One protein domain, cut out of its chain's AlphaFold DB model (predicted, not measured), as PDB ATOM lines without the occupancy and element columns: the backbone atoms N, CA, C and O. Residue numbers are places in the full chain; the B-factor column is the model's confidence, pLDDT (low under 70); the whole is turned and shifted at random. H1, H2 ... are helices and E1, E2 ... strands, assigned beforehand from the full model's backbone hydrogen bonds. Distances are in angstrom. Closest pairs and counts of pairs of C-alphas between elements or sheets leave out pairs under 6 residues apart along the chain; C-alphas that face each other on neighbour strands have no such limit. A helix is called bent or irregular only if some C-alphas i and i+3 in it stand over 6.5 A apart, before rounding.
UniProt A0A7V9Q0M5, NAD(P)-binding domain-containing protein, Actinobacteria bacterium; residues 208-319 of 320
ATOM      1  N   LEU A 208     344.800 163.553 316.231       93.06
ATOM      2  CA  LEU A 208     346.031 163.291 316.956       93.06
ATOM      3  C   LEU A 208     347.052 164.378 316.641       93.06
ATOM      4  O   LEU A 208     347.429 164.605 315.489       93.06
ATOM      5  N   ALA A 209     347.570 164.991 317.704       90.69
ATOM      6  CA  ALA A 209     348.735 165.847 317.600       90.69
ATOM      7  C   ALA A 209     349.927 165.043 317.063       90.69
ATOM      8  O   ALA A 209     350.180 163.917 317.495       90.69
ATOM      9  N   SER A 210     350.711 165.663 316.188       88.81
ATOM     10  CA  SER A 210     351.905 165.096 315.556       88.81
ATOM     11  C   SER A 210     352.837 164.348 316.513       88.81
ATOM     12  O   SER A 210     353.268 163.231 316.232       88.81
ATOM     13  N   ALA A 211     353.094 164.925 317.691       89.44
ATOM     14  CA  ALA A 211     353.959 164.333 318.712       89.44
ATOM     15  C   ALA A 211     353.389 163.048 319.350       89.44
ATOM     16  O   ALA A 211     354.137 162.277 319.947       89.44
ATOM     17  N   GLN A 212     352.078 162.811 319.245       92.94
ATOM     18  CA  GLN A 212     351.403 161.634 319.801       92.94
ATOM     19  C   GLN A 212     351.306 160.472 318.808       92.94
ATOM     20  O   GLN A 212     351.072 159.345 319.235       92.94
ATOM     21  N   VAL A 213     351.541 160.703 317.511       94.38
ATOM     22  CA  VAL A 213     351.424 159.666 316.471       94.38
ATOM     23  C   VAL A 213     352.369 158.495 316.737       94.38
ATOM     24  O   VAL A 213     351.926 157.353 316.807       94.38
ATOM     25  N   GLY A 214     353.662 158.762 316.943       95.25
ATOM     26  CA  GLY A 214     354.653 157.720 317.234       95.25
ATOM     27  C   GLY A 214     354.292 156.879 318.471       95.25
ATOM     28  O   GLY A 214     354.156 155.658 318.348       95.25
ATOM     29  N   PRO A 215     354.083 157.501 319.650       96.06
ATOM     30  CA  PRO A 215     353.631 156.801 320.854       96.06
ATOM     31  C   PRO A 215     352.337 155.998 320.663       96.06
ATOM     32  O   PRO A 215     352.241 154.872 321.154       96.06
ATOM     33  N   TYR A 216     351.364 156.544 319.931       97.44
ATOM     34  CA  TYR A 216     350.092 155.880 319.662       97.44
ATOM     35  C   TYR A 216     350.262 154.628 318.791       97.44
ATOM     36  O   TYR A 216     349.762 153.564 319.144       97.44
ATOM     37  N   LEU A 217     351.034 154.701 317.701       97.81
ATOM     38  CA  LEU A 217     351.291 153.536 316.845       97.81
ATOM     39  C   LEU A 217     352.061 152.431 317.584       97.81
ATOM     40  O   LEU A 217     351.762 151.248 317.418       97.81
ATOM     41  N   ILE A 218     353.006 152.802 318.454       98.06
ATOM     42  CA  ILE A 218     353.688 151.847 319.341       98.06
ATOM     43  C   ILE A 218     352.689 151.177 320.279       98.06
ATOM     44  O   ILE A 218     352.747 149.960 320.462       98.06
ATOM     45  N   HIS A 219     351.779 151.946 320.877       97.88
ATOM     46  CA  HIS A 219     350.736 151.387 321.729       97.88
ATOM     47  C   HIS A 219     349.888 150.366 320.958       97.88
ATOM     48  O   HIS A 219     349.731 149.234 321.416       97.88
ATOM     49  N   GLU A 220     349.438 150.712 319.752       98.00
ATOM     50  CA  GLU A 220     348.643 149.823 318.901       98.00
ATOM     51  C   GLU A 220     349.392 148.525 318.556       98.00
ATOM     52  O   GLU A 220     348.825 147.442 318.680       98.00
ATOM     53  N   TRP A 221     350.685 148.571 318.220       97.94
ATOM     54  CA  TRP A 221     351.453 147.342 317.966       97.94
ATOM     55  C   TRP A 221     351.546 146.394 319.163       97.94
ATOM     56  O   TRP A 221     351.649 145.182 318.971       97.94
ATOM     57  N   ASN A 222     351.536 146.926 320.385       97.62
ATOM     58  CA  ASN A 222     351.633 146.122 321.602       97.62
ATOM     59  C   ASN A 222     350.263 145.652 322.114       97.62
ATOM     60  O   ASN A 222     350.191 144.631 322.802       97.62
ATOM     61  N   HIS A 223     349.187 146.382 321.805       96.81
ATOM     62  CA  HIS A 223     347.905 146.217 322.495       96.81
ATOM     63  C   HIS A 223     346.690 146.036 321.584       96.81
ATOM     64  O   HIS A 223     345.699 145.486 322.063       96.81
ATOM     65  N   ALA A 224     346.743 146.418 320.304       95.75
ATOM     66  CA  ALA A 224     345.608 146.297 319.393       95.75
ATOM     67  C   ALA A 224     345.433 144.838 318.941       95.75
ATOM     68  O   ALA A 224     346.241 144.306 318.161       95.75
ATOM     69  N   PRO A 225     344.383 144.137 319.403       93.12
ATOM     70  CA  PRO A 225     344.214 142.740 319.054       93.12
ATOM     71  C   PRO A 225     343.814 142.559 317.580       93.12
ATOM     72  O   PRO A 225     344.023 141.485 317.024       93.12
ATOM     73  N   GLU A 226     343.284 143.587 316.923       93.75
ATOM     74  CA  GLU A 226     343.029 143.613 315.485       93.75
ATOM     75  C   GLU A 226     344.324 143.375 314.721       93.75
ATOM     76  O   GLU A 226     344.399 142.421 313.957       93.75
ATOM     77  N   LEU A 227     345.373 144.158 314.998       94.44
ATOM     78  CA  LEU A 227     346.674 144.019 314.336       94.44
ATOM     79  C   LEU A 227     347.322 142.669 314.663       94.44
ATOM     80  O   LEU A 227     347.906 142.014 313.800       94.44
ATOM     81  N   ALA A 228     347.177 142.209 315.909       90.19
ATOM     82  CA  ALA A 228     347.713 140.925 316.338       90.19
ATOM     83  C   ALA A 228     347.037 139.731 315.646       90.19
ATOM     84  O   ALA A 228     347.721 138.754 315.330       90.19
ATOM     85  N   PHE A 229     345.725 139.768 315.406       88.44
ATOM     86  CA  PHE A 229     345.004 138.662 314.770       88.44
ATOM     87  C   PHE A 229     344.916 138.790 313.246       88.44
ATOM     88  O   PHE A 229     344.878 137.761 312.585       88.44
ATOM     89  N   GLN A 230     344.965 140.003 312.695       90.62
ATOM     90  CA  GLN A 230     344.760 140.306 311.275       90.62
ATOM     91  C   GLN A 230     346.039 140.832 310.607       90.62
ATOM     92  O   GLN A 230     346.035 141.844 309.905       90.62
ATOM     93  N   LYS A 231     347.155 140.133 310.846       91.50
ATOM     94  CA  LYS A 231     348.495 140.544 310.404       91.50
ATOM     95  C   LYS A 231     348.569 140.742 308.894       91.50
ATOM     96  O   LYS A 231     348.292 139.805 308.145       91.50
ATOM     97  N   GLY A 232     348.956 141.939 308.465       91.88
ATOM     98  CA  GLY A 232     349.033 142.315 307.050       91.88
ATOM     99  C   GLY A 232     347.683 142.256 306.326       91.88
ATOM    100  O   GLY A 232     347.646 142.160 305.102       91.88
ATOM    101  N   TYR A 233     346.571 142.227 307.067       93.69
ATOM    102  CA  TYR A 233     345.213 142.298 306.527       93.69
ATOM    103  C   TYR A 233     344.536 143.594 306.942       93.69
ATOM    104  O   TYR A 233     344.030 144.318 306.092       93.69
ATOM    105  N   LEU A 234     344.563 143.893 308.243       95.50
ATOM    106  CA  LEU A 234     344.071 145.143 308.800       95.50
ATOM    107  C   LEU A 234     345.241 145.980 309.315       95.50
ATOM    108  O   LEU A 234     346.226 145.444 309.819       95.50
ATOM    109  N   ALA A 235     345.097 147.295 309.230       97.56
ATOM    110  CA  ALA A 235     346.061 148.263 309.725       97.56
ATOM    111  C   ALA A 235     345.358 149.376 310.504       97.56
ATOM    112  O   ALA A 235     344.203 149.703 310.227       97.56
ATOM    113  N   ARG A 236     346.071 149.979 311.457       98.38
ATOM    114  CA  ARG A 236     345.690 151.261 312.047       98.38
ATOM    115  C   ARG A 236     346.061 152.354 311.059       98.38
ATOM    116  O   ARG A 236     347.243 152.483 310.748       98.38
ATOM    117  N   VAL A 237     345.083 153.114 310.582       98.12
ATOM    118  CA  VAL A 237     345.293 154.166 309.584       98.12
ATOM    119  C   VAL A 237     345.155 155.532 310.242       98.12
ATOM    120  O   VAL A 237     344.145 155.821 310.875       98.12
ATOM    121  N   LEU A 238     346.171 156.373 310.068       97.56
ATOM    122  CA  LEU A 238     346.148 157.779 310.444       97.56
ATOM    123  C   LEU A 238     346.401 158.614 309.189       97.56
ATOM    124  O   LEU A 238     347.497 158.565 308.624       97.56
ATOM    125  N   THR A 239     345.410 159.377 308.739       95.88
ATOM    126  CA  THR A 239     345.553 160.248 307.562       95.88
ATOM    127  C   THR A 239     345.933 161.661 307.962       95.88
ATOM    128  O   THR A 239     345.552 162.123 309.036       95.88
ATOM    129  N   LEU A 240     346.643 162.368 307.089       93.62
ATOM    130  CA  LEU A 240     346.876 163.798 307.253       93.62
ATOM    131  C   LEU A 240     345.587 164.578 306.970       93.62
ATOM    132  O   LEU A 240     344.984 164.430 305.908       93.62
ATOM    133  N   GLY A 241     345.178 165.392 307.937       86.75
ATOM    134  CA  GLY A 241     344.159 166.428 307.804       86.75
ATOM    135  C   GLY A 241     344.770 167.823 307.952       86.75
ATOM    136  O   GLY A 241     345.982 167.973 308.108       86.75
ATOM    137  N   ASP A 242     343.917 168.846 307.935       80.00
ATOM    138  CA  ASP A 242     344.352 170.251 307.922       80.00
ATOM    139  C   ASP A 242     345.073 170.679 309.215       80.00
ATOM    140  O   ASP A 242     345.986 171.501 309.181       80.00
ATOM    141  N   GLU A 243     344.689 170.102 310.358       76.50
ATOM    142  CA  GLU A 243     345.190 170.467 311.696       76.50
ATOM    143  C   GLU A 243     346.126 169.408 312.313       76.50
ATOM    144  O   GLU A 243     346.499 169.500 313.483       76.50
ATOM    145  N   GLY A 244     346.518 168.387 311.545       85.00
ATOM    146  CA  GLY A 244     347.358 167.287 312.023       85.00
ATOM    147  C   GLY A 244     346.887 165.930 311.519       85.00
ATOM    148  O   GLY A 244     346.344 165.816 310.424       85.00
ATOM    149  N   PHE A 245     347.102 164.876 312.305       94.19
ATOM    150  CA  PHE A 245     346.641 163.540 311.934       94.19
ATOM    151  C   PHE A 245     345.207 163.301 312.388       94.19
ATOM    152  O   PHE A 245     344.780 163.769 313.439       94.19
ATOM    153  N   VAL A 246     344.486 162.505 311.611       95.81
ATOM    154  CA  VAL A 246     343.144 162.021 311.914       95.81
ATOM    155  C   VAL A 246     343.206 160.503 312.030       95.81
ATOM    156  O   VAL A 246     343.720 159.847 311.124       95.81
ATOM    157  N   ASP A 247     342.708 159.944 313.137       96.69
ATOM    158  CA  ASP A 247     342.553 158.494 313.291       96.69
ATOM    159  C   ASP A 247     341.356 158.001 312.478       96.69
ATOM    160  O   ASP A 247     340.192 158.218 312.823       96.69
ATOM    161  N   ASP A 248     341.679 157.307 311.389       95.69
ATOM    162  CA  ASP A 248     340.733 156.700 310.456       95.69
ATOM    163  C   ASP A 248     340.288 155.305 310.895       95.69
ATOM    164  O   ASP A 248     339.508 154.638 310.203       95.69
ATOM    165  N   GLY A 249     340.739 154.868 312.068       96.38
ATOM    166  CA  GLY A 249     340.375 153.589 312.628       96.38
ATOM    167  C   GLY A 249     341.269 152.450 312.150       96.38
ATOM    168  O   GLY A 249     342.321 152.617 311.526       96.38
ATOM    169  N   ILE A 250     340.799 151.240 312.437       97.12
ATOM    170  CA  ILE A 250     341.304 150.023 311.810       97.12
ATOM    171  C   ILE A 250     340.634 149.874 310.442       97.12
ATOM    172  O   ILE A 250     339.406 149.885 310.367       97.12
ATOM    173  N   GLN A 251     341.422 149.682 309.387       96.56
ATOM    174  CA  GLN A 251     340.940 149.495 308.015       96.56
ATOM    175  C   GLN A 251     341.652 148.329 307.315       96.56
ATOM    176  O   GLN A 251     342.725 147.923 307.772       96.56
ATOM    177  N   PRO A 252     341.100 147.784 306.213       96.25
ATOM    178  CA  PRO A 252     341.839 146.860 305.362       96.25
ATOM    179  C   PRO A 252     343.099 147.547 304.830       96.25
ATOM    180  O   PRO A 252     343.026 148.628 304.250       96.25
ATOM    181  N   LEU A 253     344.264 146.932 305.028       96.06
ATOM    182  CA  LEU A 253     345.555 147.518 304.657       96.06
ATOM    183  C   LEU A 253     345.624 147.846 303.158       96.06
ATOM    184  O   LEU A 253     346.177 148.874 302.774       96.06
ATOM    185  N   GLU A 254     345.024 146.997 302.325       95.44
ATOM    186  CA  GLU A 254     344.964 147.192 300.874       95.44
ATOM    187  C   GLU A 254     344.298 148.513 300.472       95.44
ATOM    188  O   GLU A 254     344.758 149.158 299.539       95.44
ATOM    189  N   VAL A 255     343.316 148.998 301.240       96.12
ATOM    190  CA  VAL A 255     342.648 150.286 300.973       96.12
ATOM    191  C   VAL A 255     343.625 151.456 301.103       96.12
ATOM    192  O   VAL A 255     343.572 152.396 300.317       96.12
ATOM    193  N   PHE A 256     344.550 151.403 302.065       97.19
ATOM    194  CA  PHE A 256     345.576 152.437 302.218       97.19
ATOM    195  C   PHE A 256     346.692 152.308 301.166       97.19
ATOM    196  O   PHE A 256     347.206 153.311 300.659       97.19
ATOM    197  N   VAL A 257     347.081 151.072 300.839       96.00
ATOM    198  CA  VAL A 257     348.139 150.775 299.859       96.00
ATOM    199  C   VAL A 257     347.726 151.165 298.438       96.00
ATOM    200  O   VAL A 257     348.534 151.765 297.725       96.00
ATOM    201  N   ASP A 258     346.476 150.914 298.060       95.12
ATOM    202  CA  ASP A 258     345.947 151.253 296.733       95.12
ATOM    203  C   ASP A 258     345.336 152.664 296.680       95.12
ATOM    204  O   ASP A 258     345.116 153.212 295.601       95.12
ATOM    205  N   GLY A 259     345.075 153.270 297.843       94.88
ATOM    206  CA  GLY A 259     344.529 154.617 297.968       94.88
ATOM    207  C   GLY A 259     345.543 155.740 297.728       94.88
ATOM    208  O   GLY A 259     346.737 155.528 297.516       94.88
ATOM    209  N   ASP A 260     345.054 156.975 297.806       94.69
ATOM    210  CA  ASP A 260     345.803 158.206 297.534       94.69
ATOM    211  C   ASP A 260     346.011 159.099 298.769       94.69
ATOM    212  O   ASP A 260     346.873 159.982 298.748       94.69
ATOM    213  N   ARG A 261     345.277 158.847 299.861       93.69
ATOM    214  CA  ARG A 261     345.335 159.648 301.091       93.69
ATOM    215  C   ARG A 261     346.725 159.640 301.714       93.69
ATOM    216  O   ARG A 261     347.292 158.584 301.998       93.69
ATOM    217  N   GLU A 262     347.251 160.831 301.977       95.00
ATOM    218  CA  GLU A 262     348.508 160.972 302.700       95.00
ATOM    219  C   GLU A 262     348.353 160.590 304.173       95.00
ATOM    220  O   GLU A 262     347.303 160.794 304.785       95.00
ATOM    221  N   GLY A 263     349.422 160.054 304.758       96.06
ATOM    222  CA  GLY A 263     349.432 159.626 306.148       96.06
ATOM    223  C   GLY A 263     350.252 158.367 306.370       96.06
ATOM    224  O   GLY A 263     351.253 158.118 305.691       96.06
ATOM    225  N   VAL A 264     349.822 157.576 307.347       97.56
ATOM    226  CA  VAL A 264     350.512 156.377 307.800       97.56
ATOM    227  C   VAL A 264     349.527 155.252 308.113       97.56
ATOM    228  O   VAL A 264     348.514 155.469 308.773       97.56
ATOM    229  N   ALA A 265     349.845 154.034 307.680       98.19
ATOM    230  CA  ALA A 265     349.185 152.815 308.125       98.19
ATOM    231  C   ALA A 265     350.182 151.912 308.855       98.19
ATOM    232  O   ALA A 265     351.260 151.615 308.341       98.19
ATOM    233  N   ALA A 266     349.827 151.467 310.057       98.25
ATOM    234  CA  ALA A 266     350.660 150.602 310.884       98.25
ATOM    235  C   ALA A 266     350.003 149.232 311.079       98.25
ATOM    236  O   ALA A 266     348.820 149.129 311.405       98.25
ATOM    237  N   THR A 267     350.787 148.172 310.910       97.31
ATOM    238  CA  THR A 267     350.333 146.783 311.044       97.31
ATOM    239  C   THR A 267     351.425 145.913 311.670       97.31
ATOM    240  O   THR A 267     352.575 146.333 311.816       97.31
ATOM    241  N   LEU A 268     351.063 144.691 312.056       95.50
ATOM    242  CA  LEU A 268     352.007 143.605 312.301       95.50
ATOM    243  C   LEU A 268     351.989 142.661 311.102       95.50
ATOM    244  O   LEU A 268     350.932 142.378 310.545       95.50
ATOM    245  N   GLU A 269     353.142 142.123 310.729       93.62
ATOM    246  CA  GLU A 269     353.270 141.192 309.609       93.62
ATOM    247  C   GLU A 269     354.212 140.050 309.939       93.62
ATOM    248  O   GLU A 269     354.981 140.111 310.896       93.62
ATOM    249  N   PHE A 270     354.144 139.004 309.123       90.50
ATOM    250  CA  PHE A 270     355.140 137.948 309.098       90.50
ATOM    251  C   PHE A 270     356.170 138.233 308.007       90.50
ATOM    252  O   PHE A 270     355.790 138.569 306.880       90.50
ATOM    253  N   ASP A 271     357.442 138.009 308.310       88.19
ATOM    254  CA  ASP A 271     358.493 137.903 307.300       88.19
ATOM    255  C   ASP A 271     358.545 136.519 306.641       88.19
ATOM    256  O   ASP A 271     357.661 135.680 306.850       88.19
ATOM    257  N   GLU A 272     359.526 136.303 305.768       84.12
ATOM    258  CA  GLU A 272     359.655 135.068 304.989       84.12
ATOM    259  C   GLU A 272     359.870 133.844 305.889       84.12
ATOM    260  O   GLU A 272     359.380 132.758 305.578       84.12
ATOM    261  N   GLU A 273     360.491 134.055 307.049       86.25
ATOM    262  CA  GLU A 273     360.756 133.088 308.111       86.25
ATOM    263  C   GLU A 273     359.602 132.948 309.123       86.25
ATOM    264  O   GLU A 273     359.740 132.266 310.136       86.25
ATOM    265  N   GLU A 274     358.452 133.581 308.870       85.88
ATOM    266  CA  GLU A 274     357.289 133.609 309.770       85.88
ATOM    267  C   GLU A 274     357.547 134.275 311.139       85.88
ATOM    268  O   GLU A 274     356.811 134.062 312.110       85.88
ATOM    269  N   THR A 275     358.534 135.165 311.214       90.94
ATOM    270  CA  THR A 275     358.770 136.027 312.372       90.94
ATOM    271  C   THR A 275     357.860 137.248 312.312       90.94
ATOM    272  O   THR A 275     357.696 137.899 311.280       90.94
ATOM    273  N   ILE A 276     357.243 137.572 313.450       93.19
ATOM    274  CA  ILE A 276     356.311 138.696 313.547       93.19
ATOM    275  C   ILE A 276     357.075 139.992 313.785       93.19
ATOM    276  O   ILE A 276     357.811 140.117 314.770       93.19
ATOM    277  N   ARG A 277     356.830 140.980 312.926       95.69
ATOM    278  CA  ARG A 277     357.463 142.296 312.985       95.69
ATOM    279  C   ARG A 277     356.469 143.433 312.736       95.69
ATOM    280  O   ARG A 277     355.476 143.217 312.037       95.69
ATOM    281  N   PRO A 278     356.720 144.634 313.278       97.81
ATOM    282  CA  PRO A 278     355.957 145.818 312.921       97.81
ATOM    283  C   PRO A 278     356.289 146.270 311.501       97.81
ATOM    284  O   PRO A 278     357.445 146.212 311.077       97.81
ATOM    285  N   VAL A 279     355.278 146.743 310.780       97.56
ATOM    286  CA  VAL A 279     355.435 147.343 309.454       97.56
ATOM    287  C   VAL A 279     354.630 148.634 309.401       97.56
ATOM    288  O   VAL A 279     353.503 148.706 309.900       97.56
ATOM    289  N   VAL A 280     355.241 149.657 308.814       97.88
ATOM    290  CA  VAL A 280     354.643 150.967 308.580       97.88
ATOM    291  C   VAL A 280     354.602 151.229 307.081       97.88
ATOM    292  O   VAL A 280     355.607 151.090 306.387       97.88
ATOM    293  N   TYR A 281     353.448 151.663 306.599       97.62
ATOM    294  CA  TYR A 281     353.231 152.174 305.256       97.62
ATOM    295  C   TYR A 281     353.040 153.680 305.350       97.62
ATOM    296  O   TYR A 281     352.134 154.136 306.038       97.62
ATOM    297  N   LEU A 282     353.886 154.458 304.684       96.56
ATOM    298  CA  LEU A 282     353.826 155.919 304.707       96.56
ATOM    299  C   LEU A 282     353.512 156.435 303.315       96.56
ATOM    300  O   LEU A 282     354.166 156.025 302.356       96.56
ATOM    301  N   ARG A 283     352.555 157.356 303.209       95.38
ATOM    302  CA  ARG A 283     352.241 158.037 301.954       95.38
ATOM    303  C   ARG A 283     352.395 159.543 302.101       95.38
ATOM    304  O   ARG A 283     351.728 160.150 302.933       95.38
ATOM    305  N   ARG A 284     353.243 160.140 301.261       92.62
ATOM    306  CA  ARG A 284     353.468 161.594 301.159       92.62
ATOM    307  C   ARG A 284     353.734 161.945 299.700       92.62
ATOM    308  O   ARG A 284     354.523 161.262 299.049       92.62
ATOM    309  N   LYS A 285     353.115 163.005 299.183       90.50
ATOM    310  CA  LYS A 285     353.277 163.505 297.807       90.50
ATOM    311  C   LYS A 285     353.106 162.393 296.762       90.50
ATOM    312  O   LYS A 285     353.907 162.261 295.839       90.50
ATOM    313  N   GLY A 286     352.097 161.542 296.965       89.38
ATOM    314  CA  GLY A 286     351.784 160.396 296.104       89.38
ATOM    315  C   GLY A 286     352.747 159.202 296.197       89.38
ATOM    316  O   GLY A 286     352.479 158.170 295.587       89.38
ATOM    317  N   GLN A 287     353.837 159.288 296.966       93.44
ATOM    318  CA  GLN A 287     354.804 158.198 297.112       93.44
ATOM    319  C   GLN A 287     354.460 157.324 298.317       93.44
ATOM    320  O   GLN A 287     354.413 157.820 299.442       93.44
ATOM    321  N   LEU A 288     354.249 156.026 298.077       96.31
ATOM    322  CA  LEU A 288     354.100 155.014 299.121       96.31
ATOM    323  C   LEU A 288     355.463 154.413 299.464       96.31
ATOM    324  O   LEU A 288     356.173 153.920 298.587       96.31
ATOM    325  N   ARG A 289     355.801 154.400 300.750       96.12
ATOM    326  CA  ARG A 289     356.982 153.730 301.280       96.12
ATOM    327  C   ARG A 289     356.568 152.710 302.327       96.12
ATOM    328  O   ARG A 289     355.968 153.065 303.336       96.12
ATOM    329  N   GLU A 290     356.948 151.461 302.107       96.25
ATOM    330  CA  GLU A 290     356.857 150.402 303.108       96.25
ATOM    331  C   GLU A 290     358.160 150.341 303.916       96.25
ATOM    332  O   GLU A 290     359.255 150.352 303.346       96.25
ATOM    333  N   VAL A 291     358.051 150.276 305.244       97.12
ATOM    334  CA  VAL A 291     359.190 150.096 306.148       97.12
ATOM    335  C   VAL A 291     358.863 149.039 307.193       97.12
ATOM    336  O   VAL A 291     357.984 149.223 308.034       97.12
ATOM    337  N   ALA A 292     359.600 147.931 307.152       96.44
ATOM    338  CA  ALA A 292     359.565 146.907 308.187       96.44
ATOM    339  C   ALA A 292     360.559 147.248 309.304       96.44
ATOM    340  O   ALA A 292     361.723 147.545 309.037       96.44
ATOM    341  N   LEU A 293     360.101 147.183 310.554       97.25
ATOM    342  CA  LEU A 293     360.935 147.399 311.733       97.25
ATOM    343  C   LEU A 293     361.467 146.055 312.264       97.25
ATOM    344  O   LEU A 293     360.875 145.007 311.990       97.25
ATOM    345  N   PRO A 294     362.567 146.049 313.041       95.62
ATOM    346  CA  PRO A 294     363.130 144.815 313.576       95.62
ATOM    347  C   PRO A 294     362.126 144.031 314.443       95.62
ATOM    348  O   PRO A 294     361.426 144.630 315.268       95.62
ATOM    349  N   PRO A 295     362.061 142.695 314.322       96.50
ATOM    350  CA  PRO A 295     361.238 141.887 315.211       96.50
ATOM    351  C   PRO A 295     361.771 141.933 316.648       96.50
ATOM    352  O   PRO A 295     362.966 142.099 316.888       96.50
ATOM    353  N   HIS A 296     360.877 141.718 317.612       95.69
ATOM    354  CA  HIS A 296     361.242 141.487 319.007       95.69
ATOM    355  C   HIS A 296     360.763 140.086 319.414       95.69
ATOM    356  O   HIS A 296     359.578 139.799 319.231       95.69
ATOM    357  N   PRO A 297     361.603 139.225 320.021       91.56
ATOM    358  CA  PRO A 297     361.213 137.865 320.416       91.56
ATOM    359  C   PRO A 297     359.957 137.798 321.298       91.56
ATOM    360  O   PRO A 297     359.121 136.913 321.144       91.56
ATOM    361  N   LEU A 298     359.793 138.776 322.195       93.69
ATOM    362  CA  LEU A 298     358.609 138.909 323.058       93.69
ATOM    363  C   LEU A 298     357.495 139.790 322.470       93.69
ATOM    364  O   LEU A 298     356.527 140.063 323.171       93.69
ATOM    365  N   ARG A 299     357.649 140.268 321.226       94.69
ATOM    366  CA  ARG A 299     356.720 141.199 320.557       94.69
ATOM    367  C   ARG A 299     356.437 142.449 321.397       94.69
ATOM    368  O   ARG A 299     355.294 142.852 321.563       94.69
ATOM    369  N   ARG A 300     357.507 143.004 321.976       95.44
ATOM    370  CA  ARG A 300     357.495 144.236 322.763       95.44
ATOM    371  C   ARG A 300     358.152 145.323 321.937       95.44
ATOM    372  O   ARG A 300     359.330 145.206 321.600       95.44
ATOM    373  N   TYR A 301     357.371 146.326 321.572       97.25
ATOM    374  CA  TYR A 301     357.774 147.359 320.619       97.25
ATOM    375  C   TYR A 301     357.897 148.748 321.263       97.25
ATOM    376  O   TYR A 301     357.939 149.760 320.580       97.25
ATOM    377  N   ASP A 302     357.947 148.809 322.594       95.06
ATOM    378  CA  ASP A 302     358.019 150.029 323.405       95.06
ATOM    379  C   ASP A 302     359.440 150.601 323.574       95.06
ATOM    380  O   ASP A 302     359.604 151.728 324.060       95.06
ATOM    381  N   GLY A 303     360.459 149.844 323.151       93.38
ATOM    382  CA  GLY A 303     361.876 150.202 323.252       93.38
ATOM    383  C   GLY A 303     362.311 151.378 322.367       93.38
ATOM    384  O   GLY A 303     361.660 151.731 321.383       93.38
ATOM    385  N   LEU A 304     363.468 151.967 322.698       93.88
ATOM    386  CA  LEU A 304     364.000 153.172 322.040       93.88
ATOM    387  C   LEU A 304     364.203 153.015 320.528       93.88
ATOM    388  O   LEU A 304     363.997 153.976 319.796       93.88
ATOM    389  N   VAL A 305     364.558 151.815 320.059       94.56
ATOM    390  CA  VAL A 305     364.753 151.540 318.625       94.56
ATOM    391  C   VAL A 305     363.489 151.821 317.808       94.56
ATOM    392  O   VAL A 305     363.573 152.414 316.739       94.56
ATOM    393  N   TYR A 306     362.312 151.468 318.332       96.56
ATOM    394  CA  TYR A 306     361.036 151.668 317.644       96.56
ATOM    395  C   TYR A 306     360.605 153.132 317.661       96.56
ATOM    396  O   TYR A 306     360.101 153.633 316.660       96.56
ATOM    397  N   ARG A 307     360.848 153.829 318.779       94.81
ATOM    398  CA  ARG A 307     360.571 155.266 318.916       94.81
ATOM    399  C   ARG A 307     361.421 156.085 317.954       94.81
ATOM    400  O   ARG A 307     360.865 156.832 317.161       94.81
ATOM    401  N   ALA A 308     362.736 155.872 317.972       93.81
ATOM    402  CA  ALA A 308     363.667 156.579 317.100       93.81
ATOM    403  C   ALA A 308     363.360 156.325 315.617       93.81
ATOM    404  O   ALA A 308     363.392 157.247 314.807       93.81
ATOM    405  N   GLU A 309     363.020 155.083 315.258       94.44
ATOM    406  CA  GLU A 309     362.679 154.752 313.877       94.44
ATOM    407  C   GLU A 309     361.350 155.385 313.448       94.44
ATOM    408  O   GLU A 309     361.281 155.969 312.370       94.44
ATOM    409  N   LEU A 310     360.311 155.361 314.289       93.75
ATOM    410  CA  LEU A 310     359.060 156.061 313.985       93.75
ATOM    411  C   LEU A 310     359.243 157.576 313.904       93.75
ATOM    412  O   LEU A 310     358.726 158.178 312.973       93.75
ATOM    413  N   GLU A 311     359.995 158.197 314.812       92.19
ATOM    414  CA  GLU A 311     360.319 159.628 314.742       92.19
ATOM    415  C   GLU A 311     361.000 159.971 313.410       92.19
ATOM    416  O   GLU A 311     360.578 160.891 312.707       92.19
ATOM    417  N   ARG A 312     361.989 159.165 313.003       92.62
ATOM    418  CA  ARG A 312     362.694 159.314 311.724       92.62
ATOM    419  C   ARG A 312     361.769 159.142 310.515       92.62
ATOM    420  O   ARG A 312     361.951 159.817 309.503       92.62
ATOM    421  N   LEU A 313     360.819 158.209 310.580       91.81
ATOM    422  CA  LEU A 313     359.882 157.922 309.491       91.81
ATOM    423  C   LEU A 313     358.767 158.964 309.380       91.81
ATOM    424  O   LEU A 313     358.367 159.305 308.270       91.81
ATOM    425  N   LEU A 314     358.278 159.459 310.515       90.25
ATOM    426  CA  LEU A 314     357.185 160.421 310.586       90.25
ATOM    427  C   LEU A 314     357.657 161.857 310.340       90.25
ATOM    428  O   LEU A 314     356.866 162.651 309.847       90.25
ATOM    429  N   GLY A 315     358.926 162.191 310.607       85.56
ATOM    430  CA  GLY A 315     359.495 163.528 310.371       85.56
ATOM    431  C   GLY A 315     359.104 164.147 309.015       85.56
ATOM    432  O   GLY A 315     358.488 165.206 309.003       85.56
ATOM    433  N   PRO A 316     359.305 163.460 307.873       81.25
ATOM    434  CA  PRO A 316     358.907 163.973 306.555       81.25
ATOM    435  C   PRO A 316     357.394 164.179 306.338       81.25
ATOM    436  O   PRO A 316     357.003 164.925 305.438       81.25
ATOM    437  N   LEU A 317     356.531 163.500 307.107       77.94
ATOM    438  CA  LEU A 317     355.078 163.749 307.118       77.94
ATOM    439  C   LEU A 317     354.714 164.967 307.977       77.94
ATOM    440  O   LEU A 317     353.652 165.559 307.791       77.94
ATOM    441  N   LEU A 318     355.586 165.327 308.914       72.38
ATOM    442  CA  LEU A 318     355.403 166.391 309.895       72.38
ATOM    443  C   LEU A 318     356.051 167.712 309.491       72.38
ATOM    444  O   LEU A 318     355.621 168.765 309.951       72.38
ATOM    445  N   GLU A 319     357.049 167.661 308.617       66.06
ATOM    446  CA  GLU A 319     357.664 168.828 307.997       66.06
ATOM    447  C   GLU A 319     356.730 169.387 306.913       66.06
ATOM    448  O   GLU A 319     356.689 168.904 305.773       66.06
TER     449      GLU A 319
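This is residues 208 to 319 of the 320 residues of the protein "NAD(P)-binding domain-containing protein" of Actinobacteria bacterium (UniProt A0A7V9Q0M5). A twisted sheet of five strands has two long helices, H1 and H4, packed over one face, with short H2 near one end of that face, while short H3 covers part of the other face. The printed part has 112 residues with four named helices and five named strands, in the order H1 H2 E1 E2 H3 E3 E4 E5 H4. The sheet, E2 E1 E3 E4 E5, is antiparallel throughout, and the class is mixed, in three layers, helices on both faces. The whole is compact, with a radius of gyration of the C-alphas of 12.9 A and spans of 38 by 29 by 22 A.

H1, residues 210 to 223, is on the sheet at a height of 8.8 A; Leu 217 and Ala 266 of E3, residues 263 to 270, have their closest C-alphas, 6.7 A apart. H2, residues 225 to 229, on the same face, only just touches H1, only at the corner, with 3 pairs of C-alphas within 8 A, the closest Trp 221 and Leu 227, 6.9 A. E1, residues 234 to 241, and E2, residues 244 to 252, form a hairpin, with N 246 and O 239 2.8 A apart; E2 bends by 62 degrees at residue 249. N 238 of E1 and O 264 of E3 are 2.8 A apart. H3, residues 253 to 258, is on the opposite face; E2, H3 and E3 make a split strand-helix-strand unit, E1 between its strands, with a right-handed crossover. E3, E4, residues 276 to 284, and E5, residues 287 to 292, form a meander, each strand the antiparallel neighbour of the one before, with N 265 and O 281 2.8 A apart, and N 282 and O 289 2.8 A. H4, residues 304 to 318, touches H1 at Gly 214 and Leu 310, their closest C-alphas, 5.7 A, at a steep tilt of 45 degrees, opposite ways. Every O i to N i+4 pair is within hydrogen-bond range in H2 and H3, against 8 of 10 in H1 and 9 of 11 in H4.

H1 begins at C-alpha 210, (351.905, 165.096, 315.556), and is 20.5 A long; E4 is 26.2 A. H4, 19.9 A, ends at C-alpha 318, (355.403, 166.391, 309.895). H1 and H4 are only just irregular: C-alphas 211 and 214, and 313 and 316, are 6.8 A apart.

The C-alphas farthest apart, of Glu 243 and Glu 273, are 40.6 A apart. The printed part has no cut; the link E5 to H4, 11 residues, is long, the others tight. Mean pLDDT of the printed part is 93.3; residue 319 is under 70.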